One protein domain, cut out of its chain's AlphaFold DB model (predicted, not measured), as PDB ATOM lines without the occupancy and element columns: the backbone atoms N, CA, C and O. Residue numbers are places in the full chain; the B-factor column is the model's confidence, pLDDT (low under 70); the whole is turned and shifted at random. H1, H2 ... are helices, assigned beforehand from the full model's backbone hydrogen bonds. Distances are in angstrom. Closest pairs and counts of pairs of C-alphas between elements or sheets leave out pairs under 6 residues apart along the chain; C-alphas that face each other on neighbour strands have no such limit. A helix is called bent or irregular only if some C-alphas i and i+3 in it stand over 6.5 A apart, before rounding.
ATOM      1  N   PRO A   8     175.756 154.016 173.521       96.88
ATOM      2  CA  PRO A   8     174.334 154.300 173.624       96.88
ATOM      3  C   PRO A   8     173.525 153.179 174.283       96.88
ATOM      4  O   PRO A   8     173.764 151.997 174.036       96.88
ATOM      5  N   HIS A   9     172.505 153.551 175.056       95.94
ATOM      6  CA  HIS A   9     171.628 152.611 175.756       95.94
ATOM      7  C   HIS A   9     170.151 152.762 175.372       95.94
ATOM      8  O   HIS A   9     169.730 153.728 174.729       95.94
ATOM      9  N   SER A  10     169.348 151.779 175.796       94.81
ATOM     10  CA  SER A  10     167.948 151.614 175.378       94.81
ATOM     11  C   SER A  10     167.818 151.380 173.865       94.81
ATOM     12  O   SER A  10     166.995 152.006 173.203       94.81
ATOM     13  N   THR A  11     168.654 150.489 173.331       95.81
ATOM     14  CA  THR A  11     168.827 150.207 171.896       95.81
ATOM     15  C   THR A  11     168.718 148.710 171.577       95.81
ATOM     16  O   THR A  11     168.610 147.881 172.484       95.81
ATOM     17  N   LEU A  12     168.766 148.351 170.288       96.19
ATOM     18  CA  LEU A  12     169.141 147.026 169.794       96.19
ATOM     19  C   LEU A  12     170.678 146.926 169.723       96.19
ATOM     20  O   LEU A  12     171.275 147.391 168.750       96.19
ATOM     21  N   PRO A  13     171.341 146.320 170.724       96.06
ATOM     22  CA  PRO A  13     172.781 146.485 170.916       96.06
ATOM     23  C   PRO A  13     173.618 145.873 169.791       96.06
ATOM     24  O   PRO A  13     174.628 146.449 169.409       96.06
ATOM     25  N   PHE A  14     173.213 144.725 169.240       97.31
ATOM     26  CA  PHE A  14     174.000 144.058 168.200       97.31
ATOM     27  C   PHE A  14     174.018 144.849 166.893       97.31
ATOM     28  O   PHE A  14     175.099 145.160 166.408       97.31
ATOM     29  N   ALA A  15     172.848 145.252 166.388       95.75
ATOM     30  CA  ALA A  15     172.756 146.073 165.181       95.75
ATOM     31  C   ALA A  15     173.453 147.432 165.361       95.75
ATOM     32  O   ALA A  15     174.158 147.897 164.473       95.75
ATOM     33  N   LEU A  16     173.308 148.051 166.540       96.81
ATOM     34  CA  LEU A  16     174.001 149.296 166.861       96.81
ATOM     35  C   LEU A  16     175.528 149.135 166.775       96.81
ATOM     36  O   LEU A  16     176.190 149.927 166.108       96.81
ATOM     37  N   CYS A  17     176.083 148.124 167.448       98.06
ATOM     38  CA  CYS A  17     177.522 147.870 167.443       98.06
ATOM     39  C   CYS A  17     178.038 147.515 166.046       98.06
ATOM     40  O   CYS A  17     179.134 147.943 165.694       98.06
ATOM     41  N   GLU A  18     177.260 146.775 165.255       97.94
ATOM     42  CA  GLU A  18     177.579 146.457 163.862       97.94
ATOM     43  C   GLU A  18     177.719 147.741 163.037       97.94
ATOM     44  O   GLU A  18     178.810 148.019 162.539       97.94
ATOM     45  N   PHE A  19     176.692 148.597 163.001       98.12
ATOM     46  CA  PHE A  19     176.763 149.860 162.259       98.12
ATOM     47  C   PHE A  19     177.900 150.769 162.744       98.12
ATOM     48  O   PHE A  19     178.624 151.340 161.928       98.12
ATOM     49  N   GLN A  20     178.111 150.885 164.060       98.12
ATOM     50  CA  GLN A  20     179.226 151.673 164.595       98.12
ATOM     51  C   GLN A  20     180.589 151.094 164.186       98.12
ATOM     52  O   GLN A  20     181.508 151.854 163.878       98.12
ATOM     53  N   SER A  21     180.727 149.765 164.162       98.25
ATOM     54  CA  SER A  21     181.966 149.108 163.739       98.25
ATOM     55  C   SER A  21     182.255 149.329 162.254       98.25
ATOM     56  O   SER A  21     183.395 149.642 161.913       98.25
ATOM     57  N   GLU A  22     181.228 149.282 161.401       98.06
ATOM     58  CA  GLU A  22     181.343 149.587 159.972       98.06
ATOM     59  C   GLU A  22     181.790 151.035 159.744       98.06
ATOM     60  O   GLU A  22     182.698 151.288 158.956       98.06
ATOM     61  N   ALA A  23     181.230 152.002 160.480       97.50
ATOM     62  CA  ALA A  23     181.645 153.403 160.365       97.50
ATOM     63  C   ALA A  23     183.102 153.627 160.792       97.50
ATOM     64  O   ALA A  23     183.847 154.340 160.116       97.50
ATOM     65  N   VAL A  24     183.535 152.989 161.886       97.56
ATOM     66  CA  VAL A  24     184.936 153.052 162.327       97.56
ATOM     67  C   VAL A  24     185.860 152.414 161.289       97.56
ATOM     68  O   VAL A  24     186.889 153.000 160.952       97.56
ATOM     69  N   ALA A  25     185.502 151.242 160.761       97.50
ATOM     70  CA  ALA A  25     186.292 150.551 159.748       97.50
ATOM     71  C   ALA A  25     186.400 151.371 158.455       97.50
ATOM     72  O   ALA A  25     187.510 151.581 157.964       97.50
ATOM     73  N   ALA A  26     185.280 151.896 157.948       96.81
ATOM     74  CA  ALA A  26     185.241 152.739 156.758       96.81
ATOM     75  C   ALA A  26     186.168 153.956 156.891       96.81
ATOM     76  O   ALA A  26     186.958 154.235 155.986       96.81
ATOM     77  N   HIS A  27     186.153 154.618 158.051       95.44
ATOM     78  CA  HIS A  27     187.035 155.750 158.302       95.44
ATOM     79  C   HIS A  27     188.514 155.345 158.382       95.44
ATOM     80  O   HIS A  27     189.365 155.972 157.751       95.44
ATOM     81  N   LEU A  28     188.846 154.275 159.118       95.94
ATOM     82  CA  LEU A  28     190.228 153.790 159.238       95.94
ATOM     83  C   LEU A  28     190.822 153.348 157.894       95.94
ATOM     84  O   LEU A  28     192.034 153.438 157.702       95.94
ATOM     85  N   LEU A  29     189.976 152.882 156.975       96.06
ATOM     86  CA  LEU A  29     190.351 152.508 155.612       96.06
ATOM     87  C   LEU A  29     190.388 153.701 154.641       96.06
ATOM     88  O   LEU A  29     190.764 153.520 153.485       96.06
ATOM     89  N   GLY A  30     190.013 154.905 155.083       95.06
ATOM     90  CA  GLY A  30     189.954 156.100 154.238       95.06
ATOM     91  C   GLY A  30     188.827 156.070 153.201       95.06
ATOM     92  O   GLY A  30     188.911 156.767 152.194       95.06
ATOM     93  N   LEU A  31     187.791 155.255 153.421       95.88
ATOM     94  CA  LEU A  31     186.614 155.184 152.547       95.88
ATOM     95  C   LEU A  31     185.643 156.335 152.806       95.88
ATOM     96  O   LEU A  31     184.864 156.693 151.925       95.88
ATOM     97  N   THR A  32     185.678 156.895 154.016       93.50
ATOM     98  CA  THR A  32     184.802 157.984 154.439       93.50
ATOM     99  C   THR A  32     185.586 159.036 155.217       93.50
ATOM    100  O   THR A  32     186.506 158.738 155.990       93.50
ATOM    101  N   GLU A  33     185.226 160.297 154.995       91.00
ATOM    102  CA  GLU A  33     185.796 161.433 155.710       91.00
ATOM    103  C   GLU A  33     184.912 161.779 156.905       91.00
ATOM    104  O   GLU A  33     183.687 161.837 156.805       91.00
ATOM    105  N   LEU A  34     185.543 162.005 158.056       91.31
ATOM    106  CA  LEU A  34     184.842 162.572 159.198       91.31
ATOM    107  C   LEU A  34     184.652 164.080 158.988       91.31
ATOM    108  O   LEU A  34     185.513 164.710 158.366       91.31
ATOM    109  N   PRO A  35     183.611 164.680 159.595       92.00
ATOM    110  CA  PRO A  35     183.522 166.131 159.729       92.00
ATOM    111  C   PRO A  35     184.793 166.709 160.354       92.00
ATOM    112  O   PRO A  35     185.555 165.985 161.010       92.00
ATOM    113  N   SER A  36     185.015 168.011 160.187       95.44
ATOM    114  CA  SER A  36     186.178 168.684 160.770       95.44
ATOM    115  C   SER A  36     186.227 168.519 162.295       95.44
ATOM    116  O   SER A  36     185.224 168.238 162.951       95.44
ATOM    117  N   GLU A  37     187.409 168.678 162.892       95.75
ATOM    118  CA  GLU A  37     187.541 168.573 164.348       95.75
ATOM    119  C   GLU A  37     186.673 169.602 165.086       95.75
ATOM    120  O   GLU A  37     186.032 169.244 166.070       95.75
ATOM    121  N   GLU A  38     186.587 170.831 164.572       97.75
ATOM    122  CA  GLU A  38     185.747 171.895 165.130       97.75
ATOM    123  C   GLU A  38     184.264 171.499 165.160       97.75
ATOM    124  O   GLU A  38     183.616 171.624 166.199       97.75
ATOM    125  N   GLU A  39     183.739 170.959 164.056       96.56
ATOM    126  CA  GLU A  39     182.351 170.488 163.984       96.56
ATOM    127  C   GLU A  39     182.093 169.353 164.979       96.56
ATOM    128  O   GLU A  39     181.119 169.399 165.726       96.56
ATOM    129  N   ARG A  40     183.003 168.373 165.066       94.94
ATOM    130  CA  ARG A  40     182.849 167.245 165.999       94.94
ATOM    131  C   ARG A  40     182.894 167.680 167.462       94.94
ATOM    132  O   ARG A  40     182.150 167.138 168.275       94.94
ATOM    133  N   VAL A  41     183.771 168.624 167.811       96.88
ATOM    134  CA  VAL A  41     183.856 169.167 169.176       96.88
ATOM    135  C   VAL A  41     182.579 169.925 169.519       96.88
ATOM    136  O   VAL A  41     181.998 169.683 170.575       96.88
ATOM    137  N   LYS A  42     182.098 170.773 168.606       96.75
ATOM    138  CA  LYS A  42     180.851 171.521 168.785       96.75
ATOM    139  C   LYS A  42     179.649 170.595 168.989       96.75
ATOM    140  O   LYS A  42     178.836 170.838 169.879       96.75
ATOM    141  N   ASP A  43     179.537 169.529 168.201       94.25
ATOM    142  CA  ASP A  43     178.453 168.554 168.352       94.25
ATOM    143  C   ASP A  43     178.548 167.809 169.692       94.25
ATOM    144  O   ASP A  43     177.545 167.664 170.390       94.25
ATOM    145  N   ALA A  44     179.756 167.429 170.123       93.62
ATOM    146  CA  ALA A  44     179.964 166.800 171.426       93.62
ATOM    147  C   ALA A  44     179.597 167.729 172.603       93.62
ATOM    148  O   ALA A  44     179.012 167.277 173.591       93.62
ATOM    149  N   GLU A  45     179.906 169.025 172.509       94.94
ATOM    150  CA  GLU A  45     179.512 170.029 173.507       94.94
ATOM    151  C   GLU A  45     177.988 170.226 173.552       94.94
ATOM    152  O   GLU A  45     177.396 170.319 174.636       94.94
ATOM    153  N   ASN A  46     177.334 170.228 172.388       94.06
ATOM    154  CA  ASN A  46     175.875 170.273 172.298       94.06
ATOM    155  C   ASN A  46     175.244 169.039 172.956       94.06
ATOM    156  O   ASN A  46     174.303 169.176 173.737       94.06
ATOM    157  N   ASP A  47     175.771 167.840 172.718       92.94
ATOM    158  CA  ASP A  47     175.265 166.604 173.328       92.94
ATOM    159  C   ASP A  47     175.467 166.571 174.852       92.94
ATOM    160  O   ASP A  47     174.580 166.134 175.602       92.94
ATOM    161  N   ALA A  48     176.608 167.075 175.333       90.00
ATOM    162  CA  ALA A  48     176.939 167.143 176.756       90.00
ATOM    163  C   ALA A  48     176.051 168.123 177.543       90.00
ATOM    164  O   ALA A  48     175.924 168.003 178.764       90.00
ATOM    165  N   THR A  49     175.428 169.089 176.866       92.75
ATOM    166  CA  THR A  49     174.582 170.115 177.497       92.75
ATOM    167  C   THR A  49     173.092 169.893 177.250       92.75
ATOM    168  O   THR A  49     172.275 170.192 178.121       92.75
ATOM    169  N   SER A  50     172.723 169.328 176.100       94.12
ATOM    170  CA  SER A  50     171.328 169.095 175.711       94.12
ATOM    171  C   SER A  50     170.740 167.786 176.246       94.12
ATOM    172  O   SER A  50     169.522 167.625 176.230       94.12
ATOM    173  N   GLY A  51     171.564 166.854 176.742       92.31
ATOM    174  CA  GLY A  51     171.126 165.477 177.013       92.31
ATOM    175  C   GLY A  51     171.060 164.628 175.737       92.31
ATOM    176  O   GLY A  51     170.234 163.716 175.634       92.31
ATOM    177  N   GLY A  52     171.914 164.950 174.760       93.81
ATOM    178  CA  GLY A  52     172.039 164.258 173.480       93.81
ATOM    179  C   GLY A  52     170.757 164.289 172.649       93.81
ATOM    180  O   GLY A  52     169.983 165.246 172.678       93.81
ATOM    181  N   TRP A  53     170.483 163.180 171.963       93.38
ATOM    182  CA  TRP A  53     169.330 163.008 171.067       93.38
ATOM    183  C   TRP A  53     167.973 163.282 171.718       93.38
ATOM    184  O   TRP A  53     167.021 163.655 171.035       93.38
ATOM    185  N   SER A  54     167.867 163.085 173.032       91.69
ATOM    186  CA  SER A  54     166.617 163.313 173.755       91.69
ATOM    187  C   SER A  54     166.280 164.793 173.938       91.69
ATOM    188  O   SER A  54     165.109 165.119 174.148       91.69
ATOM    189  N   GLY A  55     167.282 165.679 173.898       92.44
ATOM    190  CA  GLY A  55     167.116 167.103 174.187       92.44
ATOM    191  C   GLY A  55     166.555 167.394 175.585       92.44
ATOM    192  O   GLY A  55     165.970 168.455 175.798       92.44
ATOM    193  N   SER A  56     166.663 166.454 176.534       92.25
ATOM    194  CA  SER A  56     166.024 166.554 177.854       92.25
ATOM    195  C   SER A  56     166.640 167.620 178.769       92.25
ATOM    196  O   SER A  56     166.064 167.953 179.805       92.25
ATOM    197  N   GLY A  57     167.827 168.131 178.428       92.50
ATOM    198  CA  GLY A  57     168.652 168.990 179.280       92.50
ATOM    199  C   GLY A  57     169.331 168.245 180.437       92.50
ATOM    200  O   GLY A  57     170.046 168.855 181.230       92.50
ATOM    201  N   ASN A  58     169.127 166.931 180.561       92.31
ATOM    202  CA  ASN A  58     169.773 166.103 181.571       92.31
ATOM    203  C   ASN A  58     170.982 165.386 180.962       92.31
ATOM    204  O   ASN A  58     170.839 164.457 180.176       92.31
ATOM    205  N   VAL A  59     172.187 165.762 181.399       92.31
ATOM    206  CA  VAL A  59     173.458 165.177 180.928       92.31
ATOM    207  C   VAL A  59     173.556 163.658 181.121       92.31
ATOM    208  O   VAL A  59     174.312 162.978 180.436       92.31
ATOM    209  N   ARG A  60     172.779 163.075 182.043       92.50
ATOM    210  CA  ARG A  60     172.748 161.612 182.216       92.50
ATOM    211  C   ARG A  60     172.105 160.897 181.027       92.50
ATOM    212  O   ARG A  60     172.356 159.711 180.850       92.50
ATOM    213  N   ASP A  61     171.321 161.614 180.226       94.75
ATOM    214  CA  ASP A  61     170.631 161.087 179.051       94.75
ATOM    215  C   ASP A  61     171.445 161.278 177.761       94.75
ATOM    216  O   ASP A  61     170.985 160.873 176.699       94.75
ATOM    217  N   THR A  62     172.671 161.822 177.825       96.06
ATOM    218  CA  THR A  62     173.526 162.058 176.644       96.06
ATOM    219  C   THR A  62     173.716 160.813 175.765       96.06
ATOM    220  O   THR A  62     173.841 160.927 174.550       96.06
ATOM    221  N   HIS A  63     173.691 159.611 176.349       96.12
ATOM    222  CA  HIS A  63     173.795 158.344 175.613       96.12
ATOM    223  C   HIS A  63     172.466 157.571 175.515       96.12
ATOM    224  O   HIS A  63     172.440 156.436 175.035       96.12
ATOM    225  N   PHE A  64     171.345 158.150 175.944       96.38
ATOM    226  CA  PHE A  64     170.031 157.545 175.762       96.38
ATOM    227  C   PHE A  64     169.566 157.727 174.314       96.38
ATOM    228  O   PHE A  64     169.426 158.854 173.842       96.38
ATOM    229  N   LEU A  65     169.250 156.625 173.626       96.62
ATOM    230  CA  LEU A  65     168.641 156.693 172.292       96.62
ATOM    231  C   LEU A  65     167.169 156.288 172.299       96.62
ATOM    232  O   LEU A  65     166.349 156.990 171.720       96.62
ATOM    233  N   GLY A  66     166.779 155.191 172.951       94.50
ATOM    234  CA  GLY A  66     165.368 154.790 172.986       94.50
ATOM    235  C   GLY A  66     164.755 154.707 171.579       94.50
ATOM    236  O   GLY A  66     165.181 153.902 170.759       94.50
ATOM    237  N   GLY A  67     163.753 155.543 171.286       95.12
ATOM    238  CA  GLY A  67     163.157 155.633 169.946       95.12
ATOM    239  C   GLY A  67     164.071 156.255 168.882       95.12
ATOM    240  O   GLY A  67     163.940 155.899 167.721       95.12
ATOM    241  N   PHE A  68     165.026 157.103 169.267       96.69
ATOM    242  CA  PHE A  68     165.957 157.799 168.362       96.69
ATOM    243  C   PHE A  68     167.042 156.889 167.771       96.69
ATOM    244  O   PHE A  68     167.798 157.288 166.889       96.69
ATOM    245  N   GLN A  69     167.138 155.645 168.254       97.56
ATOM    246  CA  GLN A  69     168.144 154.690 167.794       97.56
ATOM    247  C   GLN A  69     168.045 154.394 166.292       97.56
ATOM    248  O   GLN A  69     169.039 154.009 165.678       97.56
ATOM    249  N   TRP A  70     166.855 154.536 165.706       97.81
ATOM    250  CA  TRP A  70     166.613 154.203 164.306       97.81
ATOM    251  C   TRP A  70     167.200 155.268 163.393       97.81
ATOM    252  O   TRP A  70     167.916 154.935 162.455       97.81
ATOM    253  N   GLU A  71     166.944 156.539 163.690       98.00
ATOM    254  CA  GLU A  71     167.556 157.677 163.007       98.00
ATOM    255  C   GLU A  71     169.078 157.650 163.182       98.00
ATOM    256  O   GLU A  71     169.794 157.662 162.183       98.00
ATOM    257  N   TYR A  72     169.567 157.438 164.410       97.44
ATOM    258  CA  TYR A  72     170.997 157.252 164.675       97.44
ATOM    259  C   TYR A  72     171.616 156.128 163.824       97.44
ATOM    260  O   TYR A  72     172.675 156.304 163.226       97.44
ATOM    261  N   SER A  73     170.950 154.971 163.728       98.00
ATOM    262  CA  SER A  73     171.442 153.837 162.929       98.00
ATOM    263  C   SER A  73     171.511 154.176 161.441       98.00
ATOM    264  O   SER A  73     172.477 153.803 160.778       98.00
ATOM    265  N   ARG A  74     170.525 154.915 160.911       98.25
ATOM    266  CA  ARG A  74     170.555 155.391 159.516       98.25
ATOM    267  C   ARG A  74     171.710 156.353 159.283       98.25
ATOM    268  O   ARG A  74     172.372 156.252 158.255       98.25
ATOM    269  N   ASP A  75     171.952 157.268 160.213       96.75
ATOM    270  CA  ASP A  75     173.012 158.262 160.069       96.75
ATOM    271  C   ASP A  75     174.399 157.612 160.119       96.75
ATOM    272  O   ASP A  75     175.233 157.894 159.259       96.75
ATOM    273  N   ILE A  76     174.617 156.652 161.023       96.94
ATOM    274  CA  ILE A  76     175.858 155.870 161.063       96.94
ATOM    275  C   ILE A  76     176.022 154.999 159.810       96.94
ATOM    276  O   ILE A  76     177.118 154.946 159.256       96.94
ATOM    277  N   ALA A  77     174.957 154.362 159.316       97.50
ATOM    278  CA  ALA A  77     175.023 153.567 158.089       97.50
ATOM    279  C   ALA A  77     175.331 154.422 156.845       97.50
ATOM    280  O   ALA A  77     176.014 153.970 155.924       97.50
ATOM    281  N   LYS A  78     174.839 155.666 156.792       96.50
ATOM    282  CA  LYS A  78     175.212 156.621 155.735       96.50
ATOM    283  C   LYS A  78     176.669 157.043 155.883       96.50
ATOM    284  O   LYS A  78     177.387 157.066 154.889       96.50
ATOM    285  N   LEU A  79     177.109 157.325 157.112       94.25
ATOM    286  CA  LEU A  79     178.490 157.701 157.413       94.25
ATOM    287  C   LEU A  79     179.492 156.586 157.083       94.25
ATOM    288  O   LEU A  79     180.624 156.891 156.726       94.25
ATOM    289  N   SER A  80     179.099 155.315 157.189       95.56
ATOM    290  CA  SER A  80     179.928 154.172 156.789       95.56
ATOM    291  C   SER A  80     179.837 153.832 155.298       95.56
ATOM    292  O   SER A  80     180.606 153.007 154.815       95.56
ATOM    293  N   GLY A  81     178.905 154.448 154.560       95.75
ATOM    294  CA  GLY A  81     178.662 154.162 153.144       95.75
ATOM    295  C   GLY A  81     177.916 152.850 152.872       95.75
ATOM    296  O   GLY A  81     177.817 152.447 151.715       95.75
ATOM    297  N   VAL A  82     177.378 152.181 153.899       97.06
ATOM    298  CA  VAL A  82     176.661 150.896 153.751       97.06
ATOM    299  C   VAL A  82     175.146 151.061 153.611       97.06
ATOM    300  O   VAL A  82     174.441 150.090 153.342       97.06
ATOM    301  N   TYR A  83     174.621 152.274 153.802       98.06
ATOM    302  CA  TYR A  83     173.186 152.535 153.727       98.06
ATOM    303  C   TYR A  83     172.627 152.275 152.322       98.06
ATOM    304  O   TYR A  83     173.007 152.921 151.345       98.06
ATOM    305  N   ASN A  84     171.683 151.343 152.238       98.06
ATOM    306  CA  ASN A  84     170.983 150.943 151.023       98.06
ATOM    307  C   ASN A  84     169.568 150.438 151.377       98.06
ATOM    308  O   ASN A  84     169.177 150.434 152.546       98.06
TER     309      ASN A  84
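What this domain is: This is residues 8 to 84 of the 151 residues of the protein "Hypothetical protein" of Proboscia inermis (UniProt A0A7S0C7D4). The domain is a flat, open frame of three helices: H1 and H3 lie side by side along one side of it, and H2 makes the opposite side, across a hollow, touching neither of them. The link from H1 to H2, residues 29 to 36, and the longer one from H2 to H3, residues 51 to 65, join the two sides at the frame's two ends, the longer one as a folded loop with no named element. The printed part has 77 residues with three named helices, in the order H1, H2, H3 along the chain, and no named strand; the class is all helix, with 44 residues in the helices. By the radius of gyration of the C-alphas, 13.0 A, the whole is compact, though its spans of 35 by 30 by 16 A make it flat, only just.

How they stand to each other: From the first printed residue, Pro 8, the backbone leads into H1, residues 13 to 28, the longest helix by residues. H1 touches H3, residues 66 to 79, with 10 pairs of C-alphas within 8 A. The closest C-alphas of the two are those of Phe 19 and Ala 77, 5.8 A apart. H1 touches H3 with residues 16 to 23 alone, and H3 touches H1 with residues 73 to 79 alone. Their lines stand at a shallow tilt of 26 degrees, they run the same way, and their centres are 11.4 A apart. H2, residues 37 to 50, comes between them along the chain and touches no helix. H1 and H2 are apart, with no C-alpha of the one within 8 A of the other, and H2 and H3 are apart by the same test. Residues 35 to 42, of which 37 to 42 belong to H2, stand free, with no C-alpha 8 or more residues away along the chain within 10 A. In the backbones of H1 and H2 every pair of O of residue i and N of residue i+4 is within hydrogen-bond range; in H3 this holds for 8 of 10 pairs.

Where its parts are: H1 begins with Pro 13, whose C-alpha is at (172.781, 146.485, 170.916), and ends with Leu 28, whose C-alpha is at (190.228, 153.790, 159.238); it measures 22.2 A from first to last C-alpha. H2 runs from Glu 37 to Ser 50, with 19.8 A between its first and last C-alphas; C-alpha 37 is at (187.541, 168.573, 164.348). H3 runs from Gly 66 to Leu 79 and measures 20.6 A, ending at C-alpha 79 at (178.490, 157.701, 157.413). H3 is irregular, but only just: C-alphas 67 and 70 are 6.8 A apart, and its line is a rough one. No helix is bent.

The domain as a whole: The two C-alphas farthest apart in the domain are those of Leu 29, just after H1, and Gly 57, in the link from H2 to H3, at 36.1 A. The C-alphas of the first and last printed residues, Pro 8 and Asn 84, are 23.1 A apart. Without the free stretch, residues 35 to 42, the body has 69 residues and spans 35 by 24 by 16 A. The link from H1 to H2, with 8 residues, is short but not tight. The link from H2 to H3, with 15 residues, is long, and its C-alphas lie 9 to 18 A from the mean of all C-alphas. The printed part has no cut; it begins at residue 8 and ends at residue 84 of a full chain of 151 residues. The mean pLDDT of the printed part is 95.5, and no printed residue is under 70.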